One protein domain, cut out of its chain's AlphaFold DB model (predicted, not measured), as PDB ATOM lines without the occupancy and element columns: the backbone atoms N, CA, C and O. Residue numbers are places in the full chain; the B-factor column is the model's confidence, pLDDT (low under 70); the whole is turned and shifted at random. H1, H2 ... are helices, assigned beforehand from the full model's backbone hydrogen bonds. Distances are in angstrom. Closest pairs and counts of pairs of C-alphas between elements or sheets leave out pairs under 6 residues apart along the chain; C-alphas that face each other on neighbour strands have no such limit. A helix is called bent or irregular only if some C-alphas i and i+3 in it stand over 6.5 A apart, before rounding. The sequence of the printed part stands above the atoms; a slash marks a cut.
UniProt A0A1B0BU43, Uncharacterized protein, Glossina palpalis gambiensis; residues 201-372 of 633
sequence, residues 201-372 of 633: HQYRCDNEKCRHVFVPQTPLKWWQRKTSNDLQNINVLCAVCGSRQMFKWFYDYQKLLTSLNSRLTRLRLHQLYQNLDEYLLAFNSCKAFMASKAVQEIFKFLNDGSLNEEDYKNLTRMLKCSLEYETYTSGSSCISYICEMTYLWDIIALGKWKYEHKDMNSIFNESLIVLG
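AT A GLANCE: This is residues 201 to 372 of the 633 residues of an uncharacterized protein of Glossina palpalis gambiensis (UniProt A0A1B0BU43). Five helices, H2 to H6, form an up-and-down bundle in which the chain folds back again and again, its helices placed in a zigzag with H2, H4 and H6 along one side and H3 and H5 along the other. A head of loops, residues 201 to 247 with the short H1 in it, lies at the H2 end of the bundle, and H7 lies loosely beyond H6 at the opposite end. The printed part has 172 residues with seven named helices, H1 to H7 in chain order, and no named strand; the class is all helix. It is compact, with a radius of gyration of the C-alphas of 17.6 A and spans of 50 by 36 by 29 A.

IN THESE COORDINATES: Residues 201 to 227 hold no named element. H1 is residues 228 to 232, beginning at C-alpha 228 (42.979, 31.610, 16.411). After residues 233 to 247 comes H2, residues 248 to 257, 14.4 A long. H3 is residues 263 to 278, 24.2 A; H4 is residues 285 to 301, 25.4 A. H5, residues 309 to 329, is the longest at 30.6 A and begins at C-alpha 309 (20.348, 21.401, 39.183). H6 is residues 335 to 349, 20.9 A, and H7 is residues 357 to 371, 21.8 A, ending at C-alpha 371 (23.130, 52.384, 36.799). H3 and H7 are not bent, but only just: C-alphas 274 and 277 are 6.4 A apart, C-alphas 358 and 361 are 6.2 A apart.

HOW THE PARTS SIT: H1 touches no helix. In the bundle, H2 and H3 form a helical hairpin and touch, closest at the C-alphas of Leu 256 and Leu 269, 6.2 A, at a shallow tilt of 29 degrees. The hairpin of H3 and H4 only just touches, with 3 pairs of C-alphas within 8 A, closest Leu 276 and Lys 287, 7.4 A. H4 and H5, a hairpin at a steep tilt of 40 degrees, touch, closest at the C-alphas of Ala 288 and Ser 322, 4.7 A. H5 and H6, a hairpin at a shallow tilt of 25 degrees, touch, closest at the C-alphas of Glu 326 and Tyr 337, 5.6 A. H7 is close to H6 but not clearly touching; the C-alphas of Ile 338 and Ser 367 are 6.6 A apart. Every O i to N i+4 pair is within hydrogen-bond range in H2; the counts are 10 of 12 in H3, 11 of 13 in H4, 16 of 17 in H5, 9 of 11 in H6, 7 of 11 in H7 and 0 of 1 in H1, where 1 of 2 O i to N i+3 pairs is within range.

THE WHOLE: The two farthest C-alphas, Lys 209 and Gly 372, are 54.5 A apart. The printed part has no cut. The link from H1 to H2 is long, 15 residues. Residues 354 to 362, of which 357 to 362 belong to H7, stand free. Mean pLDDT of the printed part is 83.3; residues 225 to 234 and 354 to 372 are under 70.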
ATOM      1  N   HIS A 201      48.200  36.040  38.480       92.12
ATOM      2  CA  HIS A 201      48.858  35.492  37.294       92.12
ATOM      3  C   HIS A 201      49.879  34.401  37.656       92.12
ATOM      4  O   HIS A 201      50.881  34.227  36.964       92.12
ATOM      5  N   GLN A 202      49.637  33.651  38.733       93.12
ATOM      6  CA  GLN A 202      50.491  32.537  39.150       93.12
ATOM      7  C   GLN A 202      50.099  31.223  38.469       93.12
ATOM      8  O   GLN A 202      48.934  30.818  38.490       93.12
ATOM      9  N   TYR A 203      51.097  30.533  37.913       93.69
ATOM     10  CA  TYR A 203      50.938  29.271  37.198       93.69
ATOM     11  C   TYR A 203      51.888  28.219  37.744       93.69
ATOM     12  O   TYR A 203      53.051  28.503  38.037       93.69
ATOM     13  N   ARG A 204      51.430  26.973  37.799       95.12
ATOM     14  CA  ARG A 204      52.294  25.815  37.997       95.12
ATOM     15  C   ARG A 204      52.869  25.371  36.657       95.12
ATOM     16  O   ARG A 204      52.129  25.200  35.696       95.12
ATOM     17  N   CYS A 205      54.182  25.163  36.600       93.56
ATOM     18  CA  CYS A 205      54.847  24.731  35.371       93.56
ATOM     19  C   CYS A 205      54.303  23.386  34.846       93.56
ATOM     20  O   CYS A 205      54.164  22.432  35.614       93.56
ATOM     21  N   ASP A 206      54.070  23.298  33.532       90.69
ATOM     22  CA  ASP A 206      53.628  22.076  32.840       90.69
ATOM     23  C   ASP A 206      54.709  20.979  32.837       90.69
ATOM     24  O   ASP A 206      54.404  19.796  32.721       90.69
ATOM     25  N   ASN A 207      55.987  21.353  32.969       91.50
ATOM     26  CA  ASN A 207      57.079  20.388  33.057       91.50
ATOM     27  C   ASN A 207      56.983  19.626  34.386       91.50
ATOM     28  O   ASN A 207      57.227  20.204  35.448       91.50
ATOM     29  N   GLU A 208      56.691  18.326  34.306       91.62
ATOM     30  CA  GLU A 208      56.540  17.417  35.450       91.62
ATOM     31  C   GLU A 208      57.758  17.393  36.377       91.62
ATOM     32  O   GLU A 208      57.607  17.249  37.587       91.62
ATOM     33  N   LYS A 209      58.965  17.608  35.840       93.94
ATOM     34  CA  LYS A 209      60.189  17.691  36.652       93.94
ATOM     35  C   LYS A 209      60.334  19.027  37.377       93.94
ATOM     36  O   LYS A 209      61.039  19.106  38.373       93.94
ATOM     37  N   CYS A 210      59.715  20.085  36.853       94.88
ATOM     38  CA  CYS A 210      59.794  21.418  37.432       94.88
ATOM     39  C   CYS A 210      58.662  21.640  38.431       94.88
ATOM     40  O   CYS A 210      58.945  21.832  39.606       94.88
ATOM     41  N   ARG A 211      57.399  21.675  37.977       94.12
ATOM     42  CA  ARG A 211      56.182  21.973  38.773       94.12
ATOM     43  C   ARG A 211      56.259  23.187  39.721       94.12
ATOM     44  O   ARG A 211      55.348  23.381  40.527       94.12
ATOM     45  N   HIS A 212      57.296  24.019  39.612       94.81
ATOM     46  CA  HIS A 212      57.439  25.255  40.368       94.81
ATOM     47  C   HIS A 212      56.410  26.281  39.899       94.81
ATOM     48  O   HIS A 212      55.993  26.286  38.732       94.81
ATOM     49  N   VAL A 213      56.019  27.142  40.833       94.69
ATOM     50  CA  VAL A 213      55.139  28.275  40.571       94.69
ATOM     51  C   VAL A 213      55.938  29.373  39.885       94.69
ATOM     52  O   VAL A 213      57.061  29.672  40.288       94.69
ATOM     53  N   PHE A 214      55.372  29.965  38.843       93.19
ATOM     54  CA  PHE A 214      55.962  31.101  38.150       93.19
ATOM     55  C   PHE A 214      54.870  32.071  37.686       93.19
ATOM     56  O   PHE A 214      53.697  31.712  37.585       93.19
ATOM     57  N   VAL A 215      55.279  33.297  37.371       91.94
ATOM     58  CA  VAL A 215      54.423  34.322  36.768       91.94
ATOM     59  C   VAL A 215      54.980  34.635  35.371       91.94
ATOM     60  O   VAL A 215      56.197  34.805  35.240       91.94
ATOM     61  N   PRO A 216      54.156  34.697  34.306       88.88
ATOM     62  CA  PRO A 216      54.627  35.013  32.960       88.88
ATOM     63  C   PRO A 216      55.320  36.381  32.903       88.88
ATOM     64  O   PRO A 216      54.845  37.344  33.506       88.88
ATOM     65  N   GLN A 217      56.424  36.491  32.158       80.88
ATOM     66  CA  GLN A 217      57.162  37.756  32.023       80.88
ATOM     67  C   GLN A 217      56.414  38.773  31.148       80.88
ATOM     68  O   GLN A 217      56.181  39.875  31.608       80.88
ATOM     69  N   THR A 218      55.934  38.411  29.956       73.31
ATOM     70  CA  THR A 218      54.930  39.170  29.172       73.31
ATOM     71  C   THR A 218      54.520  38.346  27.944       73.31
ATOM     72  O   THR A 218      55.384  37.661  27.392       73.31
ATOM     73  N   PRO A 219      53.267  38.437  27.452       78.44
ATOM     74  CA  PRO A 219      52.140  39.189  28.016       78.44
ATOM     75  C   PRO A 219      51.465  38.446  29.184       78.44
ATOM     76  O   PRO A 219      51.359  37.222  29.164       78.44
ATOM     77  N   LEU A 220      50.967  39.191  30.182       85.00
ATOM     78  CA  LEU A 220      50.233  38.623  31.322       85.00
ATOM     79  C   LEU A 220      48.930  37.936  30.897       85.00
ATOM     80  O   LEU A 220      48.652  36.825  31.332       85.00
ATOM     81  N   LYS A 221      48.164  38.580  30.009       87.31
ATOM     82  CA  LYS A 221      46.865  38.112  29.496       87.31
ATOM     83  C   LYS A 221      47.027  37.366  28.168       87.31
ATOM     84  O   LYS A 221      46.407  37.707  27.162       87.31
ATOM     85  N   TRP A 222      47.907  36.365  28.136       87.06
ATOM     86  CA  TRP A 222      48.254  35.623  26.913       87.06
ATOM     87  C   TRP A 222      47.052  34.940  26.228       87.06
ATOM     88  O   TRP A 222      47.103  34.702  25.023       87.06
ATOM     89  N   TRP A 223      45.961  34.685  26.960       85.50
ATOM     90  CA  TRP A 223      44.723  34.063  26.466       85.50
ATOM     91  C   TRP A 223      43.749  35.017  25.758       85.50
ATOM     92  O   TRP A 223      42.833  34.544  25.091       85.50
ATOM     93  N   GLN A 224      43.906  36.341  25.876       78.94
ATOM     94  CA  GLN A 224      42.953  37.330  25.330       78.94
ATOM     95  C   GLN A 224      43.241  37.749  23.874       78.94
ATOM     96  O   GLN A 224      42.751  38.777  23.405       78.94
ATOM     97  N   ARG A 225      44.063  36.995  23.138       65.06
ATOM     98  CA  ARG A 225      44.437  37.341  21.757       65.06
ATOM     99  C   ARG A 225      43.279  37.097  20.779       65.06
ATOM    100  O   ARG A 225      42.553  36.117  20.903       65.06
ATOM    101  N   LYS A 226      43.101  38.020  19.824       51.41
ATOM    102  CA  LYS A 226      41.874  38.169  19.018       51.41
ATOM    103  C   LYS A 226      41.692  37.121  17.913       51.41
ATOM    104  O   LYS A 226      40.560  36.938  17.476       51.41
ATOM    105  N   THR A 227      42.747  36.443  17.451       55.28
ATOM    106  CA  THR A 227      42.628  35.441  16.376       55.28
ATOM    107  C   THR A 227      43.127  34.057  16.796       55.28
ATOM    108  O   THR A 227      44.034  33.919  17.617       55.28
ATOM    109  N   SER A 228      42.550  33.003  16.209       54.06
ATOM    110  CA  SER A 228      42.979  31.610  16.411       54.06
ATOM    111  C   SER A 228      44.437  31.370  15.993       54.06
ATOM    112  O   SER A 228      45.125  30.563  16.619       54.06
ATOM    113  N   ASN A 229      44.934  32.118  15.002       52.19
ATOM    114  CA  ASN A 229      46.339  32.094  14.584       52.19
ATOM    115  C   ASN A 229      47.275  32.718  15.639       52.19
ATOM    116  O   ASN A 229      48.396  32.244  15.823       52.19
ATOM    117  N   ASP A 230      46.815  33.721  16.395       56.19
ATOM    118  CA  ASP A 230      47.611  34.365  17.451       56.19
ATOM    119  C   ASP A 230      47.817  33.471  18.685       56.19
ATOM    120  O   ASP A 230      48.800  33.638  19.419       56.19
ATOM    121  N   LEU A 231      46.898  32.524  18.917       58.00
ATOM    122  CA  LEU A 231      46.946  31.562  20.022       58.00
ATOM    123  C   LEU A 231      47.922  30.399  19.761       58.00
ATOM    124  O   LEU A 231      48.412  29.798  20.713       58.00
ATOM    125  N   GLN A 232      48.254  30.085  18.503       54.81
ATOM    126  CA  GLN A 232      49.267  29.064  18.171       54.81
ATOM    127  C   GLN A 232      50.707  29.569  18.394       54.81
ATOM    128  O   GLN A 232      51.626  28.780  18.618       54.81
ATOM    129  N   ASN A 233      50.893  30.893  18.422       57.97
ATOM    130  CA  ASN A 233      52.176  31.572  18.629       57.97
ATOM    131  C   ASN A 233      52.375  32.079  20.070       57.97
ATOM    132  O   ASN A 233      53.139  33.019  20.307       57.97
ATOM    133  N   ILE A 234      51.694  31.484  21.054       68.50
ATOM    134  CA  ILE A 234      51.950  31.792  22.464       68.50
ATOM    135  C   ILE A 234      53.318  31.211  22.850       68.50
ATOM    136  O   ILE A 234      53.564  30.004  22.753       68.50
ATOM    137  N   ASN A 235      54.219  32.094  23.284       78.00
ATOM    138  CA  ASN A 235      55.549  31.743  23.771       78.00
ATOM    139  C   ASN A 235      55.689  32.152  25.243       78.00
ATOM    140  O   ASN A 235      56.363  33.125  25.570       78.00
ATOM    141  N   VAL A 236      54.990  31.437  26.130       88.69
ATOM    142  CA  VAL A 236      55.184  31.578  27.578       88.69
ATOM    143  C   VAL A 236      56.221  30.553  28.021       88.69
ATOM    144  O   VAL A 236      56.065  29.353  27.791       88.69
ATOM    145  N   LEU A 237      57.284  31.036  28.659       91.56
ATOM    146  CA  LEU A 237      58.361  30.215  29.203       91.56
ATOM    147  C   LEU A 237      58.293  30.218  30.732       91.56
ATOM    148  O   LEU A 237      57.987  31.241  31.346       91.56
ATOM    149  N   CYS A 238      58.598  29.079  31.351       92.31
ATOM    150  CA  CYS A 238      58.753  29.006  32.798       92.31
ATOM    151  C   CYS A 238      59.991  29.802  33.216       92.31
ATOM    152  O   CYS A 238      61.098  29.489  32.782       92.31
ATOM    153  N   ALA A 239      59.826  30.778  34.109       90.62
ATOM    154  CA  ALA A 239      60.943  31.583  34.608       90.62
ATOM    155  C   ALA A 239      61.975  30.772  35.422       90.62
ATOM    156  O   ALA A 239      63.095  31.233  35.606       90.62
ATOM    157  N   VAL A 240      61.608  29.573  35.898       92.62
ATOM    158  CA  VAL A 240      62.471  28.714  36.728       92.62
ATOM    159  C   VAL A 240      63.291  27.741  35.879       92.62
ATOM    160  O   VAL A 240      64.508  27.694  36.003       92.62
ATOM    161  N   CYS A 241      62.643  26.956  35.010       94.00
ATOM    162  CA  CYS A 241      63.325  25.914  34.227       94.00
ATOM    163  C   CYS A 241      63.483  26.237  32.732       94.00
ATOM    164  O   CYS A 241      64.016  25.416  31.990       94.00
ATOM    165  N   GLY A 242      62.970  27.377  32.263       92.12
ATOM    166  CA  GLY A 242      63.025  27.785  30.856       92.12
ATOM    167  C   GLY A 242      62.142  26.970  29.905       92.12
ATOM    168  O   GLY A 242      62.134  27.238  28.707       92.12
ATOM    169  N   SER A 243      61.384  25.983  30.400       92.50
ATOM    170  CA  SER A 243      60.537  25.148  29.545       92.50
ATOM    171  C   SER A 243      59.403  25.955  28.911       92.50
ATOM    172  O   SER A 243      58.814  26.844  29.536       92.50
ATOM    173  N   ARG A 244      59.065  25.622  27.662       91.50
ATOM    174  CA  ARG A 244      57.890  26.175  26.987       91.50
ATOM    175  C   ARG A 244      56.620  25.597  27.599       91.50
ATOM    176  O   ARG A 244      56.508  24.383  27.748       91.50
ATOM    177  N   GLN A 245      55.683  26.470  27.949       91.31
ATOM    178  CA  GLN A 245      54.390  26.063  28.484       91.31
ATOM    179  C   GLN A 245      53.436  25.743  27.339       91.31
ATOM    180  O   GLN A 245      53.329  26.510  26.380       91.31
ATOM    181  N   MET A 246      52.783  24.590  27.435       88.50
ATOM    182  CA  MET A 246      51.901  24.071  26.393       88.50
ATOM    183  C   MET A 246      50.437  24.363  26.697       88.50
ATOM    184  O   MET A 246      49.637  24.380  25.769       88.50
ATOM    185  N   PHE A 247      50.081  24.555  27.973       89.81
ATOM    186  CA  PHE A 247      48.731  24.877  28.437       89.81
ATOM    187  C   PHE A 247      47.650  23.990  27.812       89.81
ATOM    188  O   PHE A 247      46.594  24.464  27.398       89.81
ATOM    189  N   LYS A 248      47.900  22.677  27.729       89.69
ATOM    190  CA  LYS A 248      46.982  21.723  27.084       89.69
ATOM    191  C   LYS A 248      45.558  21.819  27.648       89.69
ATOM    192  O   LYS A 248      44.598  21.826  26.886       89.69
ATOM    193  N   TRP A 249      45.443  21.998  28.964       90.81
ATOM    194  CA  TRP A 249      44.181  22.231  29.669       90.81
ATOM    195  C   TRP A 249      43.386  23.426  29.113       90.81
ATOM    196  O   TRP A 249      42.163  23.364  29.061       90.81
ATOM    197  N   PHE A 250      44.048  24.493  28.653       91.00
ATOM    198  CA  PHE A 250      43.393  25.681  28.101       91.00
ATOM    199  C   PHE A 250      42.771  25.381  26.738       91.00
ATOM    200  O   PHE A 250      41.606  25.695  26.502       91.00
ATOM    201  N   TYR A 251      43.528  24.730  25.852       89.25
ATOM    202  CA  TYR A 251      43.043  24.358  24.522       89.25
ATOM    203  C   TYR A 251      41.944  23.295  24.592       89.25
ATOM    204  O   TYR A 251      40.950  23.390  23.870       89.25
ATOM    205  N   ASP A 252      42.077  22.322  25.498       91.19
ATOM    206  CA  ASP A 252      41.031  21.334  25.762       91.19
ATOM    207  C   ASP A 252      39.753  22.022  26.271       91.19
ATOM    208  O   ASP A 252      38.657  21.720  25.793       91.19
ATOM    209  N   TYR A 253      39.878  23.016  27.159       92.75
ATOM    210  CA  TYR A 253      38.750  23.816  27.638       92.75
ATOM    211  C   TYR A 253      38.085  24.616  26.514       92.75
ATOM    212  O   TYR A 253      36.869  24.543  26.344       92.75
ATOM    213  N   GLN A 254      38.869  25.334  25.703       90.00
ATOM    214  CA  GLN A 254      38.357  26.084  24.554       90.00
ATOM    215  C   GLN A 254      37.627  25.179  23.560       90.00
ATOM    216  O   GLN A 254      36.569  25.548  23.056       90.00
ATOM    217  N   LYS A 255      38.148  23.974  23.311       90.38
ATOM    218  CA  LYS A 255      37.487  22.992  22.452       90.38
ATOM    219  C   LYS A 255      36.131  22.579  23.023       90.38
ATOM    220  O   LYS A 255      35.156  22.530  22.276       90.38
ATOM    221  N   LEU A 256      36.044  22.319  24.329       92.88
ATOM    222  CA  LEU A 256      34.781  21.967  24.988       92.88
ATOM    223  C   LEU A 256      33.753  23.108  24.939       92.88
ATOM    224  O   LEU A 256      32.571  22.825  24.744       92.88
ATOM    225  N   LEU A 257      34.184  24.373  25.043       90.56
ATOM    226  CA  LEU A 257      33.295  25.543  24.952       90.56
ATOM    227  C   LEU A 257      32.510  25.609  23.630       90.56
ATOM    228  O   LEU A 257      31.409  26.143  23.610       90.56
ATOM    229  N   THR A 258      33.036  25.043  22.539       87.38
ATOM    230  CA  THR A 258      32.371  25.088  21.223       87.38
ATOM    231  C   THR A 258      31.134  24.187  21.103       87.38
ATOM    232  O   THR A 258      30.371  24.340  20.153       87.38
ATOM    233  N   SER A 259      30.907  23.247  22.033       86.19
ATOM    234  CA  SER A 259      29.842  22.235  21.921       86.19
ATOM    235  C   SER A 259      29.208  21.879  23.274       86.19
ATOM    236  O   SER A 259      29.292  20.742  23.745       86.19
ATOM    237  N   LEU A 260      28.532  22.842  23.903       88.19
ATOM    238  CA  LEU A 260      27.960  22.702  25.255       88.19
ATOM    239  C   LEU A 260      26.485  22.253  25.306       88.19
ATOM    240  O   LEU A 260      25.873  22.216  26.376       88.19
ATOM    241  N   ASN A 261      25.936  21.831  24.168       83.81
ATOM    242  CA  ASN A 261      24.581  21.286  24.049       83.81
ATOM    243  C   ASN A 261      24.380  19.968  24.830       83.81
ATOM    244  O   ASN A 261      23.288  19.695  25.321       83.81
ATOM    245  N   SER A 262      25.426  19.150  24.980       88.69
ATOM    246  CA  SER A 262      25.357  17.880  25.712       88.69
ATOM    247  C   SER A 262      25.740  18.031  27.182       88.69
ATOM    248  O   SER A 262      26.804  18.563  27.516       88.69
ATOM    249  N   ARG A 263      24.933  17.431  28.068       88.25
ATOM    250  CA  ARG A 263      25.222  17.312  29.508       88.25
ATOM    251  C   ARG A 263      26.607  16.721  29.778       88.25
ATOM    252  O   ARG A 263      27.308  17.189  30.670       88.25
ATOM    253  N   LEU A 264      27.015  15.699  29.023       89.81
ATOM    254  CA  LEU A 264      28.323  15.063  29.211       89.81
ATOM    255  C   LEU A 264      29.468  16.042  28.928       89.81
ATOM    256  O   LEU A 264      30.466  16.032  29.646       89.81
ATOM    257  N   THR A 265      29.320  16.909  27.925       91.94
ATOM    258  CA  THR A 265      30.327  17.929  27.612       91.94
ATOM    259  C   THR A 265      30.390  18.995  28.702       91.94
ATOM    260  O   THR A 265      31.489  19.347  29.123       91.94
ATOM    261  N   ARG A 266      29.242  19.450  29.225       93.94
ATOM    262  CA  ARG A 266      29.194  20.414  30.341       93.94
ATOM    263  C   ARG A 266      29.814  19.862  31.624       93.94
ATOM    264  O   ARG A 266      30.611  20.548  32.257       93.94
ATOM    265  N   LEU A 267      29.535  18.601  31.964       91.62
ATOM    266  CA  LEU A 267      30.166  17.928  33.106       91.62
ATOM    267  C   LEU A 267      31.686  17.828  32.937       91.62
ATOM    268  O   LEU A 267      32.421  18.136  33.871       91.62
ATOM    269  N   ARG A 268      32.167  17.453  31.745       93.00
ATOM    270  CA  ARG A 268      33.608  17.407  31.442       93.00
ATOM    271  C   ARG A 268      34.260  18.783  31.527       93.00
ATOM    272  O   ARG A 268      35.342  18.895  32.092       93.00
ATOM    273  N   LEU A 269      33.605  19.822  31.004       95.38
ATOM    274  CA  LEU A 269      34.070  21.207  31.113       95.38
ATOM    275  C   LEU A 269      34.202  21.615  32.584       95.38
ATOM    276  O   LEU A 269      35.223  22.172  32.976       95.38
ATOM    277  N   HIS A 270      33.199  21.300  33.406       93.25
ATOM    278  CA  HIS A 270      33.229  21.624  34.826       93.25
ATOM    279  C   HIS A 270      34.318  20.855  35.587       93.25
ATOM    280  O   HIS A 270      35.029  21.448  36.391       93.25
ATOM    281  N   GLN A 271      34.497  19.562  35.310       93.50
ATOM    282  CA  GLN A 271      35.591  18.769  35.884       93.50
ATOM    283  C   GLN A 271      36.958  19.347  35.505       93.50
ATOM    284  O   GLN A 271      37.815  19.523  36.367       93.50
ATOM    285  N   LEU A 272      37.143  19.707  34.232       94.44
ATOM    286  CA  LEU A 272      38.362  20.364  33.771       94.44
ATOM    287  C   LEU A 272      38.578  21.697  34.499       94.44
ATOM    288  O   LEU A 272      39.694  21.967  34.922       94.44
ATOM    289  N   TYR A 273      37.516  22.488  34.690       94.44
ATOM    290  CA  TYR A 273      37.552  23.753  35.427       94.44
ATOM    291  C   TYR A 273      37.958  23.584  36.898       94.44
ATOM    292  O   TYR A 273      38.773  24.355  37.394       94.44
ATOM    293  N   GLN A 274      37.415  22.581  37.594       91.69
ATOM    294  CA  GLN A 274      37.794  22.272  38.980       91.69
ATOM    295  C   GLN A 274      39.266  21.857  39.079       91.69
ATOM    296  O   GLN A 274      39.979  22.302  39.973       91.69
ATOM    297  N   ASN A 275      39.751  21.075  38.114       92.25
ATOM    298  CA  ASN A 275      41.147  20.644  38.072       92.25
ATOM    299  C   ASN A 275      42.118  21.779  37.706       92.25
ATOM    300  O   ASN A 275      43.332  21.597  37.809       92.25
ATOM    301  N   LEU A 276      41.627  22.958  37.298       92.38
ATOM    302  CA  LEU A 276      42.495  24.105  37.029       92.38
ATOM    303  C   LEU A 276      43.256  24.554  38.271       92.38
ATOM    304  O   LEU A 276      44.322  25.121  38.096       92.38
ATOM    305  N   ASP A 277      42.788  24.263  39.487       88.88
ATOM    306  CA  ASP A 277      43.512  24.593  40.725       88.88
ATOM    307  C   ASP A 277      44.884  23.902  40.834       88.88
ATOM    308  O   ASP A 277      45.773  24.360  41.553       88.88
ATOM    309  N   GLU A 278      45.118  22.837  40.061       89.38
ATOM    310  CA  GLU A 278      46.442  22.222  39.952       89.38
ATOM    311  C   GLU A 278      47.442  23.091  39.171       89.38
ATOM    312  O   GLU A 278      48.654  22.970  39.382       89.38
ATOM    313  N   TYR A 279      46.950  23.949  38.272       91.06
ATOM    314  CA  TYR A 279      47.742  24.716  37.302       91.06
ATOM    315  C   TYR A 279      47.667  26.228  37.525       91.06
ATOM    316  O   TYR A 279      48.666  26.918  37.345       91.06
ATOM    317  N   LEU A 280      46.500  26.739  37.899       91.62
ATOM    318  CA  LEU A 280      46.172  28.140  38.120       91.62
ATOM    319  C   LEU A 280      46.000  28.342  39.621       91.62
ATOM    320  O   LEU A 280      45.044  27.848  40.208       91.62
ATOM    321  N   LEU A 281      46.950  29.036  40.241       85.44
ATOM    322  CA  LEU A 281      46.984  29.192  41.693       85.44
ATOM    323  C   LEU A 281      46.344  30.503  42.136       85.44
ATOM    324  O   LEU A 281      46.286  31.463  41.364       85.44
ATOM    325  N   ALA A 282      45.922  30.525  43.403       75.56
ATOM    326  CA  ALA A 282      45.227  31.646  44.020       75.56
ATOM    327  C   ALA A 282      44.013  32.086  43.181       75.56
ATOM    328  O   ALA A 282      43.386  31.295  42.471       75.56
ATOM    329  N   PHE A 283      43.662  33.359  43.282       81.19
ATOM    330  CA  PHE A 283      42.557  33.946  42.560       81.19
ATOM    331  C   PHE A 283      42.976  34.303  41.113       81.19
ATOM    332  O   PHE A 283      43.257  35.448  40.779       81.19
ATOM    333  N   ASN A 284      43.142  33.306  40.239       91.88
ATOM    334  CA  ASN A 284      43.783  33.524  38.936       91.88
ATOM    335  C   ASN A 284      42.859  34.201  37.896       91.88
ATOM    336  O   ASN A 284      41.765  33.721  37.599       91.88
ATOM    337  N   SER A 285      43.356  35.248  37.239       91.94
ATOM    338  CA  SER A 285      42.649  36.013  36.198       91.94
ATOM    339  C   SER A 285      42.268  35.192  34.955       91.94
ATOM    340  O   SER A 285      41.210  35.411  34.362       91.94
ATOM    341  N   CYS A 286      43.082  34.206  34.557       92.94
ATOM    342  CA  CYS A 286      42.739  33.279  33.476       92.94
ATOM    343  C   CYS A 286      41.586  32.358  33.891       92.94
ATOM    344  O   CYS A 286      40.701  32.081  33.083       92.94
ATOM    345  N   LYS A 287      41.561  31.915  35.156       93.75
ATOM    346  CA  LYS A 287      40.483  31.079  35.704       93.75
ATOM    347  C   LYS A 287      39.160  31.849  35.764       93.75
ATOM    348  O   LYS A 287      38.136  31.305  35.352       93.75
ATOM    349  N   ALA A 288      39.187  33.109  36.203       92.94
ATOM    350  CA  ALA A 288      38.025  34.001  36.190       92.94
ATOM    351  C   ALA A 288      37.500  34.225  34.759       92.94
ATOM    352  O   ALA A 288      36.321  34.017  34.480       92.94
ATOM    353  N   PHE A 289      38.391  34.520  33.805       92.50
ATOM    354  CA  PHE A 289      38.022  34.659  32.390       92.50
ATOM    355  C   PHE A 289      37.379  33.386  31.814       92.50
ATOM    356  O   PHE A 289      36.363  33.453  31.121       92.50
ATOM    357  N   MET A 290      37.957  32.215  32.097       93.44
ATOM    358  CA  MET A 290      37.418  30.929  31.648       93.44
ATOM    359  C   MET A 290      36.038  30.640  32.250       93.44
ATOM    360  O   MET A 290      35.184  30.095  31.545       93.44
ATOM    361  N   ALA A 291      35.809  31.016  33.513       94.25
ATOM    362  CA  ALA A 291      34.500  30.932  34.160       94.25
ATOM    363  C   ALA A 291      33.474  31.826  33.463       94.25
ATOM    364  O   ALA A 291      32.469  31.306  32.981       94.25
ATOM    365  N   SER A 292      33.755  33.126  33.334       92.31
ATOM    366  CA  SER A 292      32.887  34.090  32.640       92.31
ATOM    367  C   SER A 292      32.509  33.601  31.232       92.31
ATOM    368  O   SER A 292      31.334  33.581  30.862       92.31
ATOM    369  N   LYS A 293      33.471  33.077  30.458       91.81
ATOM    370  CA  LYS A 293      33.193  32.532  29.117       91.81
ATOM    371  C   LYS A 293      32.331  31.274  29.125       91.81
ATOM    372  O   LYS A 293      31.438  31.159  28.288       91.81
ATOM    373  N   ALA A 294      32.558  30.345  30.052       93.50
ATOM    374  CA  ALA A 294      31.694  29.173  30.181       93.50
ATOM    375  C   ALA A 294      30.273  29.554  30.582       93.50
ATOM    376  O   ALA A 294      29.327  29.036  30.000       93.50
ATOM    377  N   VAL A 295      30.119  30.484  31.524       93.31
ATOM    378  CA  VAL A 295      28.816  31.017  31.928       93.31
ATOM    379  C   VAL A 295      28.095  31.605  30.716       93.31
ATOM    380  O   VAL A 295      26.988  31.174  30.410       93.31
ATOM    381  N   GLN A 296      28.742  32.508  29.972       90.56
ATOM    382  CA  GLN A 296      28.170  33.134  28.773       90.56
ATOM    383  C   GLN A 296      27.685  32.107  27.735       90.56
ATOM    384  O   GLN A 296      26.610  32.278  27.161       90.56
ATOM    385  N   GLU A 297      28.449  31.037  27.499       90.81
ATOM    386  CA  GLU A 297      28.089  30.001  26.524       90.81
ATOM    387  C   GLU A 297      27.014  29.031  27.035       90.81
ATOM    388  O   GLU A 297      26.113  28.669  26.282       90.81
ATOM    389  N   ILE A 298      27.051  28.636  28.311       91.50
ATOM    390  CA  ILE A 298      26.037  27.747  28.902       91.50
ATOM    391  C   ILE A 298      24.688  28.468  29.030       91.50
ATOM    392  O   ILE A 298      23.648  27.857  28.794       91.50
ATOM    393  N   PHE A 299      24.678  29.771  29.333       90.00
ATOM    394  CA  PHE A 299      23.448  30.567  29.431       90.00
ATOM    395  C   PHE A 299      22.663  30.652  28.116       90.00
ATOM    396  O   PHE A 299      21.460  30.913  28.141       90.00
ATOM    397  N   LYS A 300      23.285  30.360  26.965       86.31
ATOM    398  CA  LYS A 300      22.555  30.218  25.693       86.31
ATOM    399  C   LYS A 300      21.485  29.119  25.755       86.31
ATOM    400  O   LYS A 300      20.492  29.222  25.043       86.31
ATOM    401  N   PHE A 301      21.663  28.133  26.634       84.38
ATOM    402  CA  PHE A 301      20.756  27.010  26.872       84.38
ATOM    403  C   PHE A 301      19.898  27.190  28.142       84.38
ATOM    404  O   PHE A 301      19.287  26.245  28.616       84.38
ATOM    405  N   LEU A 302      19.847  28.382  28.751       81.44
ATOM    406  CA  LEU A 302      19.108  28.580  30.009       81.44
ATOM    407  C   LEU A 302      17.607  28.260  29.871       81.44
ATOM    408  O   LEU A 302      17.010  27.658  30.760       81.44
ATOM    409  N   ASN A 303      17.016  28.631  28.732       71.56
ATOM    410  CA  ASN A 303      15.565  28.625  28.522       71.56
ATOM    411  C   ASN A 303      15.052  27.440  27.689       71.56
ATOM    412  O   ASN A 303      13.855  27.351  27.440       71.56
ATOM    413  N   ASP A 304      15.927  26.529  27.257       77.44
ATOM    414  CA  ASP A 304      15.533  25.337  26.487       77.44
ATOM    415  C   ASP A 304      15.189  24.126  27.381       77.44
ATOM    416  O   ASP A 304      14.841  23.055  26.884       77.44
ATOM    417  N   GLY A 305      15.296  24.284  28.706       75.69
ATOM    418  CA  GLY A 305      15.059  23.224  29.688       75.69
ATOM    419  C   GLY A 305      16.168  22.167  29.768       75.69
ATOM    420  O   GLY A 305      16.010  21.167  30.468       75.69
ATOM    421  N   SER A 306      17.298  22.361  29.083       83.38
ATOM    422  CA  SER A 306      18.394  21.387  29.024       83.38
ATOM    423  C   SER A 306      19.310  21.396  30.252       83.38
ATOM    424  O   SER A 306      20.080  20.446  30.440       83.38
ATOM    425  N   LEU A 307      19.259  22.450  31.075       89.25
ATOM    426  CA  LEU A 307      20.083  22.603  32.276       89.25
ATOM    427  C   LEU A 307      19.423  21.957  33.499       89.25
ATOM    428  O   LEU A 307      18.260  22.210  33.812       89.25
ATOM    429  N   ASN A 308      20.192  21.145  34.222       89.06
ATOM    430  CA  ASN A 308      19.757  20.512  35.471       89.06
ATOM    431  C   ASN A 308      20.321  21.234  36.711       89.06
ATOM    432  O   ASN A 308      21.154  22.128  36.605       89.06
ATOM    433  N   GLU A 309      19.904  20.812  37.906       88.44
ATOM    434  CA  GLU A 309      20.348  21.401  39.183       88.44
ATOM    435  C   GLU A 309      21.878  21.399  39.378       88.44
ATOM    436  O   GLU A 309      22.438  22.334  39.951       88.44
ATOM    437  N   GLU A 310      22.583  20.386  38.864       89.56
ATOM    438  CA  GLU A 310      24.047  20.334  38.930       89.56
ATOM    439  C   GLU A 310      24.690  21.347  37.967       89.56
ATOM    440  O   GLU A 310      25.689  21.972  38.322       89.56
ATOM    441  N   ASP A 311      24.097  21.584  36.790       91.56
ATOM    442  CA  ASP A 311      24.528  22.657  35.882       91.56
ATOM    443  C   ASP A 311      24.413  24.028  36.587       91.56
ATOM    444  O   ASP A 311      25.383  24.788  36.611       91.56
ATOM    445  N   TYR A 312      23.284  24.321  37.248       91.00
ATOM    446  CA  TYR A 312      23.075  25.579  37.987       91.00
ATOM    447  C   TYR A 312      24.050  25.770  39.152       91.00
ATOM    448  O   TYR A 312      24.604  26.858  39.347       91.00
ATOM    449  N   LYS A 313      24.313  24.706  39.917       89.38
ATOM    450  CA  LYS A 313      25.293  24.728  41.009       89.38
ATOM    451  C   LYS A 313      26.696  25.051  40.497       89.38
ATOM    452  O   LYS A 313      27.427  25.823  41.120       89.38
ATOM    453  N   ASN A 314      27.063  24.485  39.354       91.50
ATOM    454  CA  ASN A 314      28.373  24.672  38.742       91.50
ATOM    455  C   ASN A 314      28.526  26.053  38.100       91.50
ATOM    456  O   ASN A 314      29.567  26.684  38.288       91.50
ATOM    457  N   LEU A 315      27.472  26.568  37.462       92.62
ATOM    458  CA  LEU A 315      27.393  27.956  37.005       92.62
ATOM    459  C   LEU A 315      27.569  28.945  38.154       92.62
ATOM    460  O   LEU A 315      28.390  29.849  38.062       92.62
ATOM    461  N   THR A 316      26.856  28.738  39.262       90.12
ATOM    462  CA  THR A 316      26.934  29.622  40.435       90.12
ATOM    463  C   THR A 316      28.353  29.667  41.008       90.12
ATOM    464  O   THR A 316      28.838  30.730  41.385       90.12
ATOM    465  N   ARG A 317      29.057  28.528  41.048       89.69
ATOM    466  CA  ARG A 317      30.466  28.469  41.483       89.69
ATOM    467  C   ARG A 317      31.396  29.241  40.547       89.69
ATOM    468  O   ARG A 317      32.253  29.975  41.026       89.69
ATOM    469  N   MET A 318      31.228  29.076  39.234       93.25
ATOM    470  CA  MET A 318      32.003  29.814  38.232       93.25
ATOM    471  C   MET A 318      31.734  31.322  38.325       93.25
ATOM    472  O   MET A 318      32.682  32.095  38.355       93.25
ATOM    473  N   LEU A 319      30.471  31.730  38.468       91.69
ATOM    474  CA  LEU A 319      30.072  33.129  38.637       91.69
ATOM    475  C   LEU A 319      30.685  33.770  39.878       91.69
ATOM    476  O   LEU A 319      31.226  34.864  39.782       91.69
ATOM    477  N   LYS A 320      30.667  33.090  41.029       88.75
ATOM    478  CA  LYS A 320      31.326  33.595  42.245       88.75
ATOM    479  C   LYS A 320      32.820  33.839  42.026       88.75
ATOM    480  O   LYS A 320      33.322  34.889  42.401       88.75
ATOM    481  N   CYS A 321      33.494  32.927  41.326       88.94
ATOM    482  CA  CYS A 321      34.894  33.088  40.925       88.94
ATOM    483  C   CYS A 321      35.113  34.229  39.907       88.94
ATOM    484  O   CYS A 321      36.194  34.794  39.840       88.94
ATOM    485  N   SER A 322      34.127  34.613  39.097       90.31
ATOM    486  CA  SER A 322      34.240  35.828  38.273       90.31
ATOM    487  C   SER A 322      33.993  37.096  39.100       90.31
ATOM    488  O   SER A 322      34.709  38.080  38.967       90.31
ATOM    489  N   LEU A 323      32.997  37.081  39.984       88.88
ATOM    490  CA  LEU A 323      32.580  38.246  40.771       88.88
ATOM    491  C   LEU A 323      33.598  38.631  41.843       88.88
ATOM    492  O   LEU A 323      33.904  39.811  42.017       88.88
ATOM    493  N   GLU A 324      34.163  37.642  42.535       87.38
ATOM    494  CA  GLU A 324      35.252  37.862  43.485       87.38
ATOM    495  C   GLU A 324      36.467  38.486  42.769       87.38
ATOM    496  O   GLU A 324      37.095  39.381  43.331       87.38
ATOM    497  N   TYR A 325      36.729  38.129  41.498       88.75
ATOM    498  CA  TYR A 325      37.813  38.710  40.691       88.75
ATOM    499  C   TYR A 325      37.641  40.210  40.563       88.75
ATOM    500  O   TYR A 325      38.504  40.985  40.971       88.75
ATOM    501  N   GLU A 326      36.488  40.593  40.017       86.81
ATOM    502  CA  GLU A 326      36.176  41.975  39.697       86.81
ATOM    503  C   GLU A 326      36.103  42.813  40.970       86.81
ATOM    504  O   GLU A 326      36.570  43.949  40.982       86.81
ATOM    505  N   THR A 327      35.624  42.233  42.074       85.25
ATOM    506  CA  THR A 327      35.619  42.891  43.386       85.25
ATOM    507  C   THR A 327      37.035  43.265  43.829       85.25
ATOM    508  O   THR A 327      37.266  44.407  44.225       85.25
ATOM    509  N   TYR A 328      38.002  42.346  43.721       83.94
ATOM    510  CA  TYR A 328      39.390  42.614  44.111       83.94
ATOM    511  C   TYR A 328      40.108  43.571  43.153       83.94
ATOM    512  O   TYR A 328      40.874  44.433  43.595       83.94
ATOM    513  N   THR A 329      39.893  43.438  41.844       82.19
ATOM    514  CA  THR A 329      40.651  44.211  40.851       82.19
ATOM    515  C   THR A 329      40.071  45.594  40.587       82.19
ATOM    516  O   THR A 329      40.820  46.564  40.434       82.19
ATOM    517  N   SER A 330      38.746  45.687  40.538       80.00
ATOM    518  CA  SER A 330      38.005  46.814  39.963       80.00
ATOM    519  C   SER A 330      36.948  47.385  40.921       80.00
ATOM    520  O   SER A 330      36.568  48.544  40.772       80.00
ATOM    521  N   GLY A 331      36.523  46.612  41.927       80.19
ATOM    522  CA  GLY A 331      35.450  46.948  42.865       80.19
ATOM    523  C   GLY A 331      34.067  46.473  42.397       80.19
ATOM    524  O   GLY A 331      33.828  46.281  41.205       80.19
ATOM    525  N   SER A 332      33.135  46.316  43.341       78.19
ATOM    526  CA  SER A 332      31.740  45.899  43.093       78.19
ATOM    527  C   SER A 332      30.924  46.922  42.291       78.19
ATOM    528  O   SER A 332      29.912  46.585  41.689       78.19
ATOM    529  N   SER A 333      31.371  48.175  42.237       73.50
ATOM    530  CA  SER A 333      30.720  49.250  41.484       73.50
ATOM    531  C   SER A 333      31.183  49.345  40.025       73.50
ATOM    532  O   SER A 333      30.776  50.258  39.308       73.50
ATOM    533  N   CYS A 334      32.084  48.473  39.560       78.81
ATOM    534  CA  CYS A 334      32.558  48.539  38.181       78.81
ATOM    535  C   CYS A 334      31.551  47.916  37.197       78.81
ATOM    536  O   CYS A 334      30.829  46.971  37.514       78.81
ATOM    537  N   ILE A 335      31.544  48.419  35.961       81.00
ATOM    538  CA  ILE A 335      30.619  47.970  34.911       81.00
ATOM    539  C   ILE A 335      30.742  46.462  34.614       81.00
ATOM    540  O   ILE A 335      29.740  45.791  34.382       81.00
ATOM    541  N   SER A 336      31.956  45.906  34.689       84.75
ATOM    542  CA  SER A 336      32.228  44.480  34.470       84.75
ATOM    543  C   SER A 336      31.635  43.592  35.564       84.75
ATOM    544  O   SER A 336      31.038  42.565  35.242       84.75
ATOM    545  N   TYR A 337      31.719  44.013  36.832       88.06
ATOM    546  CA  TYR A 337      31.069  43.321  37.946       88.06
ATOM    547  C   TYR A 337      29.551  43.292  37.752       88.06
ATOM    548  O   TYR A 337      28.933  42.235  37.845       88.06
ATOM    549  N   ILE A 338      28.959  44.440  37.410       85.81
ATOM    550  CA  ILE A 338      27.517  44.555  37.172       85.81
ATOM    551  C   ILE A 338      27.074  43.622  36.035       85.81
ATOM    552  O   ILE A 338      26.072  42.921  36.176       85.81
ATOM    553  N   CYS A 339      27.826  43.553  34.933       88.25
ATOM    554  CA  CYS A 339      27.527  42.623  33.847       88.25
ATOM    555  C   CYS A 339      27.540  41.161  34.311       88.25
ATOM    556  O   CYS A 339      26.594  40.432  34.020       88.25
ATOM    557  N   GLU A 340      28.550  40.720  35.063       89.56
ATOM    558  CA  GLU A 340      28.592  39.353  35.608       89.56
ATOM    559  C   GLU A 340      27.446  39.100  36.611       89.56
ATOM    560  O   GLU A 340      26.864  38.013  36.628       89.56
ATOM    561  N   MET A 341      27.043  40.112  37.386       88.69
ATOM    562  CA  MET A 341      25.919  40.016  38.325       88.69
ATOM    563  C   MET A 341      24.581  39.728  37.641       88.69
ATOM    564  O   MET A 341      23.768  39.005  38.213       88.69
ATOM    565  N   THR A 342      24.351  40.218  36.416       89.50
ATOM    566  CA  THR A 342      23.094  39.948  35.684       89.50
ATOM    567  C   THR A 342      22.810  38.452  35.520       89.50
ATOM    568  O   THR A 342      21.671  38.016  35.680       89.50
ATOM    569  N   TYR A 343      23.850  37.648  35.286       91.25
ATOM    570  CA  TYR A 343      23.757  36.194  35.181       91.25
ATOM    571  C   TYR A 343      23.374  35.562  36.523       91.25
ATOM    572  O   TYR A 343      22.540  34.657  36.581       91.25
ATOM    573  N   LEU A 344      23.961  36.040  37.624       88.94
ATOM    574  CA  LEU A 344      23.623  35.553  38.959       88.94
ATOM    575  C   LEU A 344      22.182  35.920  39.338       88.94
ATOM    576  O   LEU A 344      21.455  35.074  39.861       88.94
ATOM    577  N   TRP A 345      21.749  37.146  39.034       87.94
ATOM    578  CA  TRP A 345      20.372  37.594  39.244       87.94
ATOM    579  C   TRP A 345      19.360  36.762  38.466       87.94
ATOM    580  O   TRP A 345      18.311  36.436  39.014       87.94
ATOM    581  N   ASP A 346      19.688  36.325  37.253       89.69
ATOM    582  CA  ASP A 346      18.833  35.412  36.496       89.69
ATOM    583  C   ASP A 346      18.685  34.041  37.169       89.69
ATOM    584  O   ASP A 346      17.570  33.532  37.290       89.69
ATOM    585  N   ILE A 347      19.773  33.457  37.683       89.06
ATOM    586  CA  ILE A 347      19.716  32.188  38.437       89.06
ATOM    587  C   ILE A 347      18.861  32.347  39.705       89.06
ATOM    588  O   ILE A 347      18.078  31.451  40.043       89.06
ATOM    589  N   ILE A 348      18.990  33.485  40.397       85.94
ATOM    590  CA  ILE A 348      18.181  33.823  41.578       85.94
ATOM    591  C   ILE A 348      16.705  33.958  41.197       85.94
ATOM    592  O   ILE A 348      15.853  33.353  41.846       85.94
ATOM    593  N   ALA A 349      16.398  34.704  40.135       85.69
ATOM    594  CA  ALA A 349      15.035  34.941  39.664       85.69
ATOM    595  C   ALA A 349      14.323  33.644  39.243       85.69
ATOM    596  O   ALA A 349      13.111  33.516  39.417       85.69
ATOM    597  N   LEU A 350      15.074  32.658  38.745       87.19
ATOM    598  CA  LEU A 350      14.575  31.318  38.418       87.19
ATOM    599  C   LEU A 350      14.404  30.403  39.647       87.19
ATOM    600  O   LEU A 350      13.980  29.255  39.508       87.19
ATOM    601  N   GLY A 351      14.750  30.871  40.851       86.00
ATOM    602  CA  GLY A 351      14.673  30.091  42.089       86.00
ATOM    603  C   GLY A 351      15.690  28.947  42.166       86.00
ATOM    604  O   GLY A 351      15.522  28.029  42.970       86.00
ATOM    605  N   LYS A 352      16.737  28.979  41.332       85.06
ATOM    606  CA  LYS A 352      17.763  27.926  41.234       85.06
ATOM    607  C   LYS A 352      18.905  28.087  42.235       85.06
ATOM    608  O   LYS A 352      19.743  27.198  42.369       85.06
ATOM    609  N   TRP A 353      18.919  29.188  42.984       77.81
ATOM    610  CA  TRP A 353      19.854  29.415  44.079       77.81
ATOM    611  C   TRP A 353      19.146  30.035  45.293       77.81
ATOM    612  O   TRP A 353      18.307  30.921  45.149       77.81
ATOM    613  N   LYS A 354      19.474  29.549  46.499       66.62
ATOM    614  CA  LYS A 354      18.961  30.059  47.784       66.62
ATOM    615  C   LYS A 354      20.026  30.949  48.436       66.62
ATOM    616  O   LYS A 354      21.185  30.542  48.487       66.62
ATOM    617  N   TYR A 355      19.634  32.126  48.926       64.56
ATOM    618  CA  TYR A 355      20.534  33.167  49.445       64.56
ATOM    619  C   TYR A 355      20.128  33.660  50.848       64.56
ATOM    620  O   TYR A 355      18.999  33.430  51.286       64.56
ATOM    621  N   GLU A 356      21.040  34.355  51.540       57.28
ATOM    622  CA  GLU A 356      20.777  35.050  52.810       57.28
ATOM    623  C   GLU A 356      20.412  36.527  52.555       57.28
ATOM    624  O   GLU A 356      21.081  37.242  51.816       57.28
ATOM    625  N   HIS A 357      19.308  36.994  53.143       47.38
ATOM    626  CA  HIS A 357      18.595  38.217  52.734       47.38
ATOM    627  C   HIS A 357      19.339  39.550  52.993       47.38
ATOM    628  O   HIS A 357      18.943  40.581  52.448       47.38
ATOM    629  N   LYS A 358      20.387  39.559  53.835       47.97
ATOM    630  CA  LYS A 358      21.104  40.783  54.252       47.97
ATOM    631  C   LYS A 358      22.129  41.288  53.229       47.97
ATOM    632  O   LYS A 358      22.281  42.500  53.105       47.97
ATOM    633  N   ASP A 359      22.753  40.400  52.461       52.12
ATOM    634  CA  ASP A 359      23.822  40.779  51.523       52.12
ATOM    635  C   ASP A 359      23.274  41.329  50.196       52.12
ATOM    636  O   ASP A 359      23.885  42.195  49.573       52.12
ATOM    637  N   MET A 360      22.072  40.898  49.791       52.00
ATOM    638  CA  MET A 360      21.423  41.351  48.555       52.00
ATOM    639  C   MET A 360      21.167  42.855  48.546       52.00
ATOM    640  O   MET A 360      21.532  43.507  47.581       52.00
ATOM    641  N   ASN A 361      20.575  43.423  49.602       52.06
ATOM    642  CA  ASN A 361      20.216  44.844  49.593       52.06
ATOM    643  C   ASN A 361      21.452  45.747  49.533       52.06
ATOM    644  O   ASN A 361      21.417  46.756  48.839       52.06
ATOM    645  N   SER A 362      22.552  45.380  50.200       53.53
ATOM    646  CA  SER A 362      23.804  46.148  50.117       53.53
ATOM    647  C   SER A 362      24.388  46.093  48.704       53.53
ATOM    648  O   SER A 362      24.659  47.131  48.109       53.53
ATOM    649  N   ILE A 363      24.492  44.888  48.125       55.88
ATOM    650  CA  ILE A 363      25.083  44.676  46.795       55.88
ATOM    651  C   ILE A 363      24.214  45.292  45.688       55.88
ATOM    652  O   ILE A 363      24.742  45.920  44.768       55.88
ATOM    653  N   PHE A 364      22.887  45.148  45.769       58.00
ATOM    654  CA  PHE A 364      21.950  45.775  44.835       58.00
ATOM    655  C   PHE A 364      22.007  47.299  44.930       58.00
ATOM    656  O   PHE A 364      22.139  47.951  43.900       58.00
ATOM    657  N   ASN A 365      21.961  47.873  46.137       56.78
ATOM    658  CA  ASN A 365      21.961  49.325  46.305       56.78
ATOM    659  C   ASN A 365      23.267  49.960  45.811       56.78
ATOM    660  O   ASN A 365      23.218  50.966  45.109       56.78
ATOM    661  N   GLU A 366      24.423  49.359  46.105       59.41
ATOM    662  CA  GLU A 366      25.720  49.843  45.607       59.41
ATOM    663  C   GLU A 366      25.832  49.753  44.077       59.41
ATOM    664  O   GLU A 366      26.321  50.682  43.433       59.41
ATOM    665  N   SER A 367      25.322  48.671  43.477       57.94
ATOM    666  CA  SER A 367      25.329  48.483  42.017       57.94
ATOM    667  C   SER A 367      24.368  49.443  41.297       57.94
ATOM    668  O   SER A 367      24.651  49.892  40.186       57.94
ATOM    669  N   LEU A 368      23.235  49.790  41.921       58.06
ATOM    670  CA  LEU A 368      22.210  50.671  41.348       58.06
ATOM    671  C   LEU A 368      22.636  52.146  41.298       58.06
ATOM    672  O   LEU A 368      22.244  52.844  40.362       58.06
ATOM    673  N   ILE A 369      23.490  52.606  42.224       57.44
ATOM    674  CA  ILE A 369      24.063  53.972  42.209       57.44
ATOM    675  C   ILE A 369      24.781  54.257  40.878       57.44
ATOM    676  O   ILE A 369      24.746  55.377  40.360       57.44
ATOM    677  N   VAL A 370      25.400  53.227  40.298       54.88
ATOM    678  CA  VAL A 370      26.142  53.308  39.035       54.88
ATOM    679  C   VAL A 370      25.207  53.289  37.818       54.88
ATOM    680  O   VAL A 370      25.550  53.864  36.788       54.88
ATOM    681  N   LEU A 371      24.023  52.674  37.930       55.22
ATOM    682  CA  LEU A 371      23.130  52.384  36.799       55.22
ATOM    683  C   LEU A 371      21.971  53.365  36.595       55.22
ATOM    684  O   LEU A 371      21.542  53.536  35.457       55.22
ATOM    685  N   GLY A 372      21.423  53.971  37.651       53.56
ATOM    686  CA  GLY A 372      20.181  54.748  37.552       53.56
ATOM    687  C   GLY A 372      20.381  56.238  37.793       53.56
ATOM    688  O   GLY A 372      21.040  56.609  38.761       53.56
TER     689      GLY A 372